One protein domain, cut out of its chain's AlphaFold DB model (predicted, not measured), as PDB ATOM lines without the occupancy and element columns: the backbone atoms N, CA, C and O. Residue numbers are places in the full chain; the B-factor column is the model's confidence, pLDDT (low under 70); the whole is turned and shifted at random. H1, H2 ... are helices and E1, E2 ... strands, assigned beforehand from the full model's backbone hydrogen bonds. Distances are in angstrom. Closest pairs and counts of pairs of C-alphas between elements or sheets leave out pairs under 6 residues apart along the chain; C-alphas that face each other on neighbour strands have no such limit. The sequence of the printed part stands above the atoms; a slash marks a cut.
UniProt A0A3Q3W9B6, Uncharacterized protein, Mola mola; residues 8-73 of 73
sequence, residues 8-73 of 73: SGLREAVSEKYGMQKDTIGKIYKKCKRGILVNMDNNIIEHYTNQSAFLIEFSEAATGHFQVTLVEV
ATOM      1  N   SER A   8     -16.975  21.422  47.455       95.88
ATOM      2  CA  SER A   8     -17.650  20.163  47.119       95.88
ATOM      3  C   SER A   8     -18.669  20.355  45.993       95.88
ATOM      4  O   SER A   8     -18.648  19.592  45.029       95.88
ATOM      5  N   GLY A   9     -19.501  21.399  46.074       95.81
ATOM      6  CA  GLY A   9     -20.480  21.719  45.032       95.81
ATOM      7  C   GLY A   9     -19.825  22.095  43.700       95.81
ATOM      8  O   GLY A   9     -20.306  21.704  42.640       95.81
ATOM      9  N   LEU A  10     -18.680  22.783  43.734       95.12
ATOM     10  CA  LEU A  10     -17.890  23.058  42.533       95.12
ATOM     11  C   LEU A  10     -17.315  21.775  41.914       95.12
ATOM     12  O   LEU A  10     -17.389  21.608  40.698       95.12
ATOM     13  N   ARG A  11     -16.777  20.851  42.722       95.56
ATOM     14  CA  ARG A  11     -16.309  19.538  42.234       95.56
ATOM     15  C   ARG A  11     -17.431  18.740  41.585       95.56
ATOM     16  O   ARG A  11     -17.211  18.117  40.557       95.56
ATOM     17  N   GLU A  12     -18.619  18.776  42.171       96.06
ATOM     18  CA  GLU A  12     -19.806  18.093  41.655       96.06
ATOM     19  C   GLU A  12     -20.248  18.672  40.312       96.06
ATOM     20  O   GLU A  12     -20.360  17.932  39.341       96.06
ATOM     21  N   ALA A  13     -20.323  19.998  40.196       94.38
ATOM     22  CA  ALA A  13     -20.625  20.650  38.924       94.38
ATOM     23  C   ALA A  13     -19.589  20.331  37.824       94.38
ATOM     24  O   ALA A  13     -19.948  20.166  36.658       94.38
ATOM     25  N   VAL A  14     -18.299  20.238  38.169       94.31
ATOM     26  CA  VAL A  14     -17.247  19.822  37.222       94.31
ATOM     27  C   VAL A  14     -17.396  18.340  36.855       94.31
ATOM     28  O   VAL A  14     -17.321  17.999  35.676       94.31
ATOM     29  N   SER A  15     -17.638  17.473  37.836       95.31
ATOM     30  CA  SER A  15     -17.873  16.036  37.649       95.31
ATOM     31  C   SER A  15     -19.032  15.776  36.685       95.31
ATOM     32  O   SER A  15     -18.841  15.081  35.688       95.31
ATOM     33  N   GLU A  16     -20.182  16.414  36.905       95.62
ATOM     34  CA  GLU A  16     -21.365  16.312  36.045       95.62
ATOM     35  C   GLU A  16     -21.102  16.839  34.632       95.62
ATOM     36  O   GLU A  16     -21.449  16.187  33.647       95.62
ATOM     37  N   LYS A  17     -20.454  18.004  34.511       94.12
ATOM     38  CA  LYS A  17     -20.219  18.650  33.213       94.12
ATOM     39  C   LYS A  17     -19.258  17.869  32.313       94.12
ATOM     40  O   LYS A  17     -19.416  17.909  31.096       94.12
ATOM     41  N   TYR A  18     -18.258  17.209  32.895       93.94
ATOM     42  CA  TYR A  18     -17.189  16.534  32.148       93.94
ATOM     43  C   TYR A  18     -17.226  15.003  32.261       93.94
ATOM     44  O   TYR A  18     -16.350  14.339  31.712       93.94
ATOM     45  N   GLY A  19     -18.217  14.428  32.949       93.56
ATOM     46  CA  GLY A  19     -18.350  12.976  33.119       93.56
ATOM     47  C   GLY A  19     -17.220  12.344  33.939       93.56
ATOM     48  O   GLY A  19     -16.874  11.183  33.734       93.56
ATOM     49  N   MET A  20     -16.607  13.112  34.841       91.50
ATOM     50  CA  MET A  20     -15.482  12.664  35.664       91.50
ATOM     51  C   MET A  20     -15.956  12.168  37.026       91.50
ATOM     52  O   MET A  20     -16.950  12.661  37.549       91.50
ATOM     53  N   GLN A  21     -15.220  11.252  37.656       93.69
ATOM     54  CA  GLN A  21     -15.507  10.870  39.039       93.69
ATOM     55  C   GLN A  21     -15.155  12.019  39.991       93.69
ATOM     56  O   GLN A  21     -14.044  12.539  39.963       93.69
ATOM     57  N   LYS A  22     -16.088  12.407  40.866       94.06
ATOM     58  CA  LYS A  22     -15.891  13.501  41.832       94.06
ATOM     59  C   LYS A  22     -14.623  13.321  42.675       94.06
ATOM     60  O   LYS A  22     -13.897  14.289  42.886       94.06
ATOM     61  N   ASP A  23     -14.330  12.091  43.093       92.75
ATOM     62  CA  ASP A  23     -13.186  11.773  43.958       92.75
ATOM     63  C   ASP A  23     -11.832  11.854  43.236       92.75
ATOM     64  O   ASP A  23     -10.793  12.034  43.874       92.75
ATOM     65  N   THR A  24     -11.820  11.799  41.900       94.31
ATOM     66  CA  THR A  24     -10.592  12.032  41.127       94.31
ATOM     67  C   THR A  24     -10.308  13.522  40.956       94.31
ATOM     68  O   THR A  24      -9.188  13.884  40.610       94.31
ATOM     69  N   ILE A  25     -11.256  14.416  41.260       95.31
ATOM     70  CA  ILE A  25     -11.049  15.869  41.215       95.31
ATOM     71  C   ILE A  25     -10.350  16.324  42.497       95.31
ATOM     72  O   ILE A  25     -10.969  16.538  43.541       95.31
ATOM     73  N   GLY A  26      -9.038  16.511  42.398       93.69
ATOM     74  CA  GLY A  26      -8.181  16.952  43.488       93.69
ATOM     75  C   GLY A  26      -8.314  18.447  43.782       93.69
ATOM     76  O   GLY A  26      -9.369  18.952  44.187       93.69
ATOM     77  N   LYS A  27      -7.199  19.170  43.662       94.44
ATOM     78  CA  LYS A  27      -7.161  20.612  43.933       94.44
ATOM     79  C   LYS A  27      -7.782  21.390  42.778       94.44
ATOM     80  O   LYS A  27      -7.553  21.067  41.612       94.44
ATOM     81  N   ILE A  28      -8.532  22.433  43.123       96.31
ATOM     82  CA  ILE A  28      -9.077  23.383  42.159       96.31
ATOM     83  C   ILE A  28      -8.381  24.719  42.379       96.31
ATOM     84  O   ILE A  28      -8.345  25.228  43.497       96.31
ATOM     85  N   TYR A  29      -7.848  25.288  41.308       96.81
ATOM     86  CA  TYR A  29      -7.212  26.593  41.306       96.81
ATOM     87  C   TYR A  29      -7.988  27.572  40.436       96.81
ATOM     88  O   TYR A  29      -8.654  27.179  39.481       96.81
ATOM     89  N   LYS A  30      -7.853  28.865  40.720       95.62
ATOM     90  CA  LYS A  30      -8.265  29.948  39.825       95.62
ATOM     91  C   LYS A  30      -7.039  30.722  39.369       95.62
ATOM     92  O   LYS A  30      -6.265  31.190  40.202       95.62
ATOM     93  N   LYS A  31      -6.876  30.887  38.058       95.50
ATOM     94  CA  LYS A  31      -5.841  31.724  37.445       95.50
ATOM     95  C   LYS A  31      -6.464  33.049  37.025       95.50
ATOM     96  O   LYS A  31      -7.365  33.071  36.192       95.50
ATOM     97  N   CYS A  32      -6.029  34.155  37.622       91.56
ATOM     98  CA  CYS A  32      -6.489  35.485  37.205       91.56
ATOM     99  C   CYS A  32      -5.735  35.980  35.959       91.56
ATOM    100  O   CYS A  32      -4.679  35.445  35.621       91.56
ATOM    101  N   LYS A  33      -6.210  37.066  35.331       90.94
ATOM    102  CA  LYS A  33      -5.554  37.681  34.153       90.94
ATOM    103  C   LYS A  33      -4.091  38.084  34.382       90.94
ATOM    104  O   LYS A  33      -3.313  38.159  33.442       90.94
ATOM    105  N   ARG A  34      -3.698  38.320  35.641       92.88
ATOM    106  CA  ARG A  34      -2.305  38.609  36.034       92.88
ATOM    107  C   ARG A  34      -1.434  37.349  36.164       92.88
ATOM    108  O   ARG A  34      -0.289  37.450  36.584       92.88
ATOM    109  N   GLY A  35      -1.972  36.166  35.865       93.12
ATOM    110  CA  GLY A  35      -1.272  34.883  35.946       93.12
ATOM    111  C   GLY A  35      -1.170  34.281  37.351       93.12
ATOM    112  O   GLY A  35      -0.594  33.207  37.497       93.12
ATOM    113  N   ILE A  36      -1.735  34.928  38.374       95.12
ATOM    114  CA  ILE A  36      -1.693  34.442  39.760       95.12
ATOM    115  C   ILE A  36      -2.647  33.258  39.908       95.12
ATOM    116  O   ILE A  36      -3.826  33.369  39.559       95.12
ATOM    117  N   LEU A  37      -2.132  32.157  40.461       95.81
ATOM    118  CA  LEU A  37      -2.906  30.984  40.854       95.81
ATOM    119  C   LEU A  37      -3.351  31.104  42.311       95.81
ATOM    120  O   LEU A  37      -2.539  31.333  43.204       95.81
ATOM    121  N   VAL A  38      -4.642  30.904  42.542       96.06
ATOM    122  CA  VAL A  38      -5.260  30.892  43.869       96.06
ATOM    123  C   VAL A  38      -5.851  29.510  44.105       96.06
ATOM    124  O   VAL A  38      -6.617  29.033  43.272       96.06
ATOM    125  N   ASN A  39      -5.482  28.856  45.208       96.81
ATOM    126  CA  ASN A  39      -6.101  27.594  45.616       96.81
ATOM    127  C   ASN A  39      -7.519  27.877  46.121       96.81
ATOM    128  O   ASN A  39      -7.683  28.708  47.010       96.81
ATOM    129  N   MET A  40      -8.520  27.218  45.550       96.50
ATOM    130  CA  MET A  40      -9.920  27.478  45.874       96.50
ATOM    131  C   MET A  40     -10.326  26.757  47.159       96.50
ATOM    132  O   MET A  40     -10.036  25.574  47.344       96.50
ATOM    133  N   ASP A  41     -11.062  27.458  48.014       97.06
ATOM    134  CA  ASP A  41     -11.709  26.924  49.211       97.06
ATOM    135  C   ASP A  41     -13.176  27.389  49.285       97.06
ATOM    136  O   ASP A  41     -13.667  28.083  48.390       97.06
ATOM    137  N   ASN A  42     -13.896  26.983  50.336       96.81
ATOM    138  CA  ASN A  42     -15.300  27.363  50.507       96.81
ATOM    139  C   ASN A  42     -15.480  28.879  50.637       96.81
ATOM    140  O   ASN A  42     -16.372  29.427  50.003       96.81
ATOM    141  N   ASN A  43     -14.615  29.561  51.392       96.38
ATOM    142  CA  ASN A  43     -14.749  30.994  51.627       96.38
ATOM    143  C   ASN A  43     -14.582  31.790  50.323       96.38
ATOM    144  O   ASN A  43     -15.344  32.717  50.051       96.38
ATOM    145  N   ILE A  44     -13.627  31.394  49.477       95.12
ATOM    146  CA  ILE A  44     -13.420  32.001  48.159       95.12
ATOM    147  C   ILE A  44     -14.634  31.763  47.258       95.12
ATOM    148  O   ILE A  44     -15.040  32.686  46.558       95.12
ATOM    149  N   ILE A  45     -15.209  30.556  47.258       94.06
ATOM    150  CA  ILE A  45     -16.362  30.212  46.409       94.06
ATOM    151  C   ILE A  45     -17.621  30.958  46.853       94.06
ATOM    152  O   ILE A  45     -18.315  31.515  46.004       94.06
ATOM    153  N   GLU A  46     -17.894  31.015  48.156       94.06
ATOM    154  CA  GLU A  46     -19.035  31.743  48.727       94.06
ATOM    155  C   GLU A  46     -19.012  33.230  48.359       94.06
ATOM    156  O   GLU A  46     -20.053  33.815  48.065       94.06
ATOM    157  N   HIS A  47     -17.819  33.829  48.310       92.56
ATOM    158  CA  HIS A  47     -17.628  35.245  47.995       92.56
ATOM    159  C   HIS A  47     -17.261  35.499  46.523       92.56
ATOM    160  O   HIS A  47     -16.928  36.630  46.154       92.56
ATOM    161  N   TYR A  48     -17.305  34.481  45.656       87.69
ATOM    162  CA  TYR A  48     -16.939  34.634  44.251       87.69
ATOM    163  C   TYR A  48     -18.047  35.362  43.481       87.69
ATOM    164  O   TYR A  48     -19.011  34.766  43.004       87.69
ATOM    165  N   THR A  49     -17.907  36.677  43.335       81.12
ATOM    166  CA  THR A  49     -18.893  37.533  42.654       81.12
ATOM    167  C   THR A  49     -18.631  37.705  41.160       81.12
ATOM    168  O   THR A  49     -19.458  38.277  40.450       81.12
ATOM    169  N   ASN A  50     -17.496  37.216  40.654       79.19
ATOM    170  CA  ASN A  50     -17.165  37.331  39.239       79.19
ATOM    171  C   ASN A  50     -18.015  36.348  38.416       79.19
ATOM    172  O   ASN A  50     -17.825  35.137  38.479       79.19
ATOM    173  N   GLN A  51     -18.948  36.882  37.630       76.00
ATOM    174  CA  GLN A  51     -19.862  36.102  36.788       76.00
ATOM    175  C   GLN A  51     -19.318  35.836  35.374       76.00
ATOM    176  O   GLN A  51     -20.030  35.288  34.534       76.00
ATOM    177  N   SER A  52     -18.072  36.227  35.093       81.81
ATOM    178  CA  SER A  52     -17.449  36.004  33.787       81.81
ATOM    179  C   SER A  52     -17.243  34.514  33.521       81.81
ATOM    180  O   SER A  52     -16.996  33.724  34.437       81.81
ATOM    181  N   ALA A  53     -17.300  34.135  32.244       84.56
ATOM    182  CA  ALA A  53     -16.913  32.798  31.821       84.56
ATOM    183  C   ALA A  53     -15.417  32.554  32.088       84.56
ATOM    184  O   ALA A  53     -14.596  33.469  32.022       84.56
ATOM    185  N   PHE A  54     -15.069  31.302  32.359       89.69
ATOM    186  CA  PHE A  54     -13.696  30.847  32.540       89.69
ATOM    187  C   PHE A  54     -13.434  29.643  31.641       89.69
ATOM    188  O   PHE A  54     -14.323  28.818  31.405       89.69
ATOM    189  N   LEU A  55     -12.200  29.537  31.159       93.81
ATOM    190  CA  LEU A  55     -11.700  28.298  30.578       93.81
ATOM    191  C   LEU A  55     -11.382  27.327  31.718       93.81
ATOM    192  O   LEU A  55     -10.952  27.742  32.793       93.81
ATOM    193  N   ILE A  56     -11.619  26.037  31.496       94.56
ATOM    194  CA  ILE A  56     -11.291  24.992  32.467       94.56
ATOM    195  C   ILE A  56     -10.163  24.157  31.882       94.56
ATOM    196  O   ILE A  56     -10.322  23.552  30.824       94.56
ATOM    197  N   GLU A  57      -9.041  24.132  32.586       95.69
ATOM    198  CA  GLU A  57      -7.881  23.313  32.259       95.69
ATOM    199  C   GLU A  57      -7.779  22.148  33.246       95.69
ATOM    200  O   GLU A  57      -7.958  22.324  34.454       95.69
ATOM    201  N   PHE A  58      -7.463  20.964  32.725       94.62
ATOM    202  CA  PHE A  58      -7.206  19.763  33.510       94.62
ATOM    203  C   PHE A  58      -5.738  19.379  33.363       94.62
ATOM    204  O   PHE A  58      -5.215  19.316  32.252       94.62
ATOM    205  N   SER A  59      -5.082  19.100  34.482       93.75
ATOM    206  CA  SER A  59      -3.721  18.574  34.515       93.75
ATOM    207  C   SER A  59      -3.661  17.378  35.447       93.75
ATOM    208  O   SER A  59      -4.267  17.397  36.521       93.75
ATOM    209  N   GLU A  60      -2.916  16.352  35.063       89.38
ATOM    210  CA  GLU A  60      -2.693  15.194  35.920       89.38
ATOM    211  C   GLU A  60      -1.834  15.599  37.126       89.38
ATOM    212  O   GLU A  60      -0.773  16.209  36.983       89.38
ATOM    213  N   ALA A  61      -2.327  15.314  38.329       82.38
ATOM    214  CA  ALA A  61      -1.551  15.423  39.552       82.38
ATOM    215  C   ALA A  61      -0.923  14.061  39.880       82.38
ATOM    216  O   ALA A  61      -1.306  13.026  39.334       82.38
ATOM    217  N   ALA A  62       0.029  14.037  40.815       73.00
ATOM    218  CA  ALA A  62       0.526  12.768  41.333       73.00
ATOM    219  C   ALA A  62      -0.651  11.930  41.871       73.00
ATOM    220  O   ALA A  62      -1.541  12.474  42.525       73.00
ATOM    221  N   THR A  63      -0.632  10.615  41.623       72.81
ATOM    222  CA  THR A  63      -1.600   9.611  42.125       72.81
ATOM    223  C   THR A  63      -3.010   9.615  41.509       72.81
ATOM    224  O   THR A  63      -3.988   9.460  42.224       72.81
ATOM    225  N   GLY A  64      -3.150   9.739  40.183       79.75
ATOM    226  CA  GLY A  64      -4.429   9.462  39.493       79.75
ATOM    227  C   GLY A  64      -5.556  10.468  39.771       79.75
ATOM    228  O   GLY A  64      -6.701  10.251  39.373       79.75
ATOM    229  N   HIS A  65      -5.231  11.575  40.438       90.06
ATOM    230  CA  HIS A  65      -6.123  12.706  40.632       90.06
ATOM    231  C   HIS A  65      -5.859  13.776  39.570       90.06
ATOM    232  O   HIS A  65      -4.727  14.004  39.146       90.06
ATOM    233  N   PHE A  66      -6.906  14.499  39.196       93.94
ATOM    234  CA  PHE A  66      -6.831  15.670  38.338       93.94
ATOM    235  C   PHE A  66      -6.754  16.936  39.183       93.94
ATOM    236  O   PHE A  66      -7.542  17.148  40.106       93.94
ATOM    237  N   GLN A  67      -5.826  17.813  38.829       95.56
ATOM    238  CA  GLN A  67      -5.875  19.212  39.213       95.56
ATOM    239  C   GLN A  67      -6.691  19.977  38.168       95.56
ATOM    240  O   GLN A  67      -6.479  19.822  36.965       95.56
ATOM    241  N   VAL A  68      -7.603  20.826  38.636       96.38
ATOM    242  CA  VAL A  68      -8.460  21.662  37.787       96.38
ATOM    243  C   VAL A  68      -8.051  23.118  37.949       96.38
ATOM    244  O   VAL A  68      -7.880  23.584  39.074       96.38
ATOM    245  N   THR A  69      -7.926  23.856  36.850       97.06
ATOM    246  CA  THR A  69      -7.650  25.298  36.877       97.06
ATOM    247  C   THR A  69      -8.733  26.061  36.124       97.06
ATOM    248  O   THR A  69      -8.976  25.811  34.948       97.06
ATOM    249  N   LEU A  70      -9.379  27.010  36.804       95.25
ATOM    250  CA  LEU A  70     -10.326  27.962  36.229       95.25
ATOM    251  C   LEU A  70      -9.545  29.187  35.744       95.25
ATOM    252  O   LEU A  70      -9.062  29.979  36.557       95.25
ATOM    253  N   VAL A  71      -9.383  29.339  34.436       95.50
ATOM    254  CA  VAL A  71      -8.616  30.428  33.827       95.50
ATOM    255  C   VAL A  71      -9.553  31.553  33.416       95.50
ATOM    256  O   VAL A  71     -10.438  31.383  32.578       95.50
ATOM    257  N   GLU A  72      -9.350  32.716  34.024       91.12
ATOM    258  CA  GLU A  72     -10.049  33.945  33.665       91.12
ATOM    259  C   GLU A  72      -9.525  34.489  32.328       91.12
ATOM    260  O   GLU A  72      -8.314  34.674  32.172       91.12
ATOM    261  N   VAL A  73     -10.443  34.761  31.395       83.94
ATOM    262  CA  VAL A  73     -10.172  35.345  30.068       83.94
ATOM    263  C   VAL A  73     -10.523  36.825  30.019       83.94
ATOM    264  O   VAL A  73     -11.527  37.250  30.632       83.94
TER     265      VAL A  73
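What this domain is: This is residues 8 to 73 of the 73 residues of an uncharacterized protein of Mola mola (UniProt A0A3Q3W9B6). A strongly twisted four-stranded sheet forms a wall, with H1 crossing one face and short H2 off the sheet, near H1. The printed part has 66 residues, with named elements in the order H1 E1 E2 H2 E3 E4; the class is mixed helices and strands, and the sheet, E2 E1 E4 E3, is mixed. It is compact and rounded, radius of gyration of the C-alphas 11.6 A, spanning 29 by 22 by 19 A.

How they stand to each other: Inner strands E1, residues 25 to 31, and E4, residues 66 to 72, are parallel at 21 degrees; N 29 and O 68 are 2.8 A apart, within hydrogen-bond range. Edge strand E2, residues 37 to 39, forms an antiparallel hairpin with E1 (N 38 and O 30, 2.9 A). Edge strand E3, residues 54 to 60, forms another with E4 (N 57 and O 69, 2.9 A). H1, residues 8 to 18, is on the sheet over E1, height 7.9 A, across the strands at 86 degrees to E1 on the local plane, which only just has enough C-alphas, 6; the closest C-alphas of H1 and E1, Arg 11 and Ile 25, are 6.5 A apart. H2, residues 42 to 46, is not on the sheet; E2, H2, E3 form a split strand-helix-strand unit, a helix between two strands of one sheet that are not neighbours, with E1 and E4 between them in the sheet, and its crossover is right-handed. In H1 and H2 every O i to N i+4 pair is within hydrogen-bond range.

Where its parts are: E3 is 19.4 A long, E4 19.1 A, E1 17.1 A and H1 15.4 A. H1 begins at C-alpha 8 (-17.650, 20.163, 47.119); E4 ends at C-alpha 72 (-10.049, 33.945, 33.665).

The domain as a whole: The farthest C-alphas, Thr 49 and Thr 63, are 32.8 A apart. The printed part has no cut and no long link; no printed residue is under pLDDT 70.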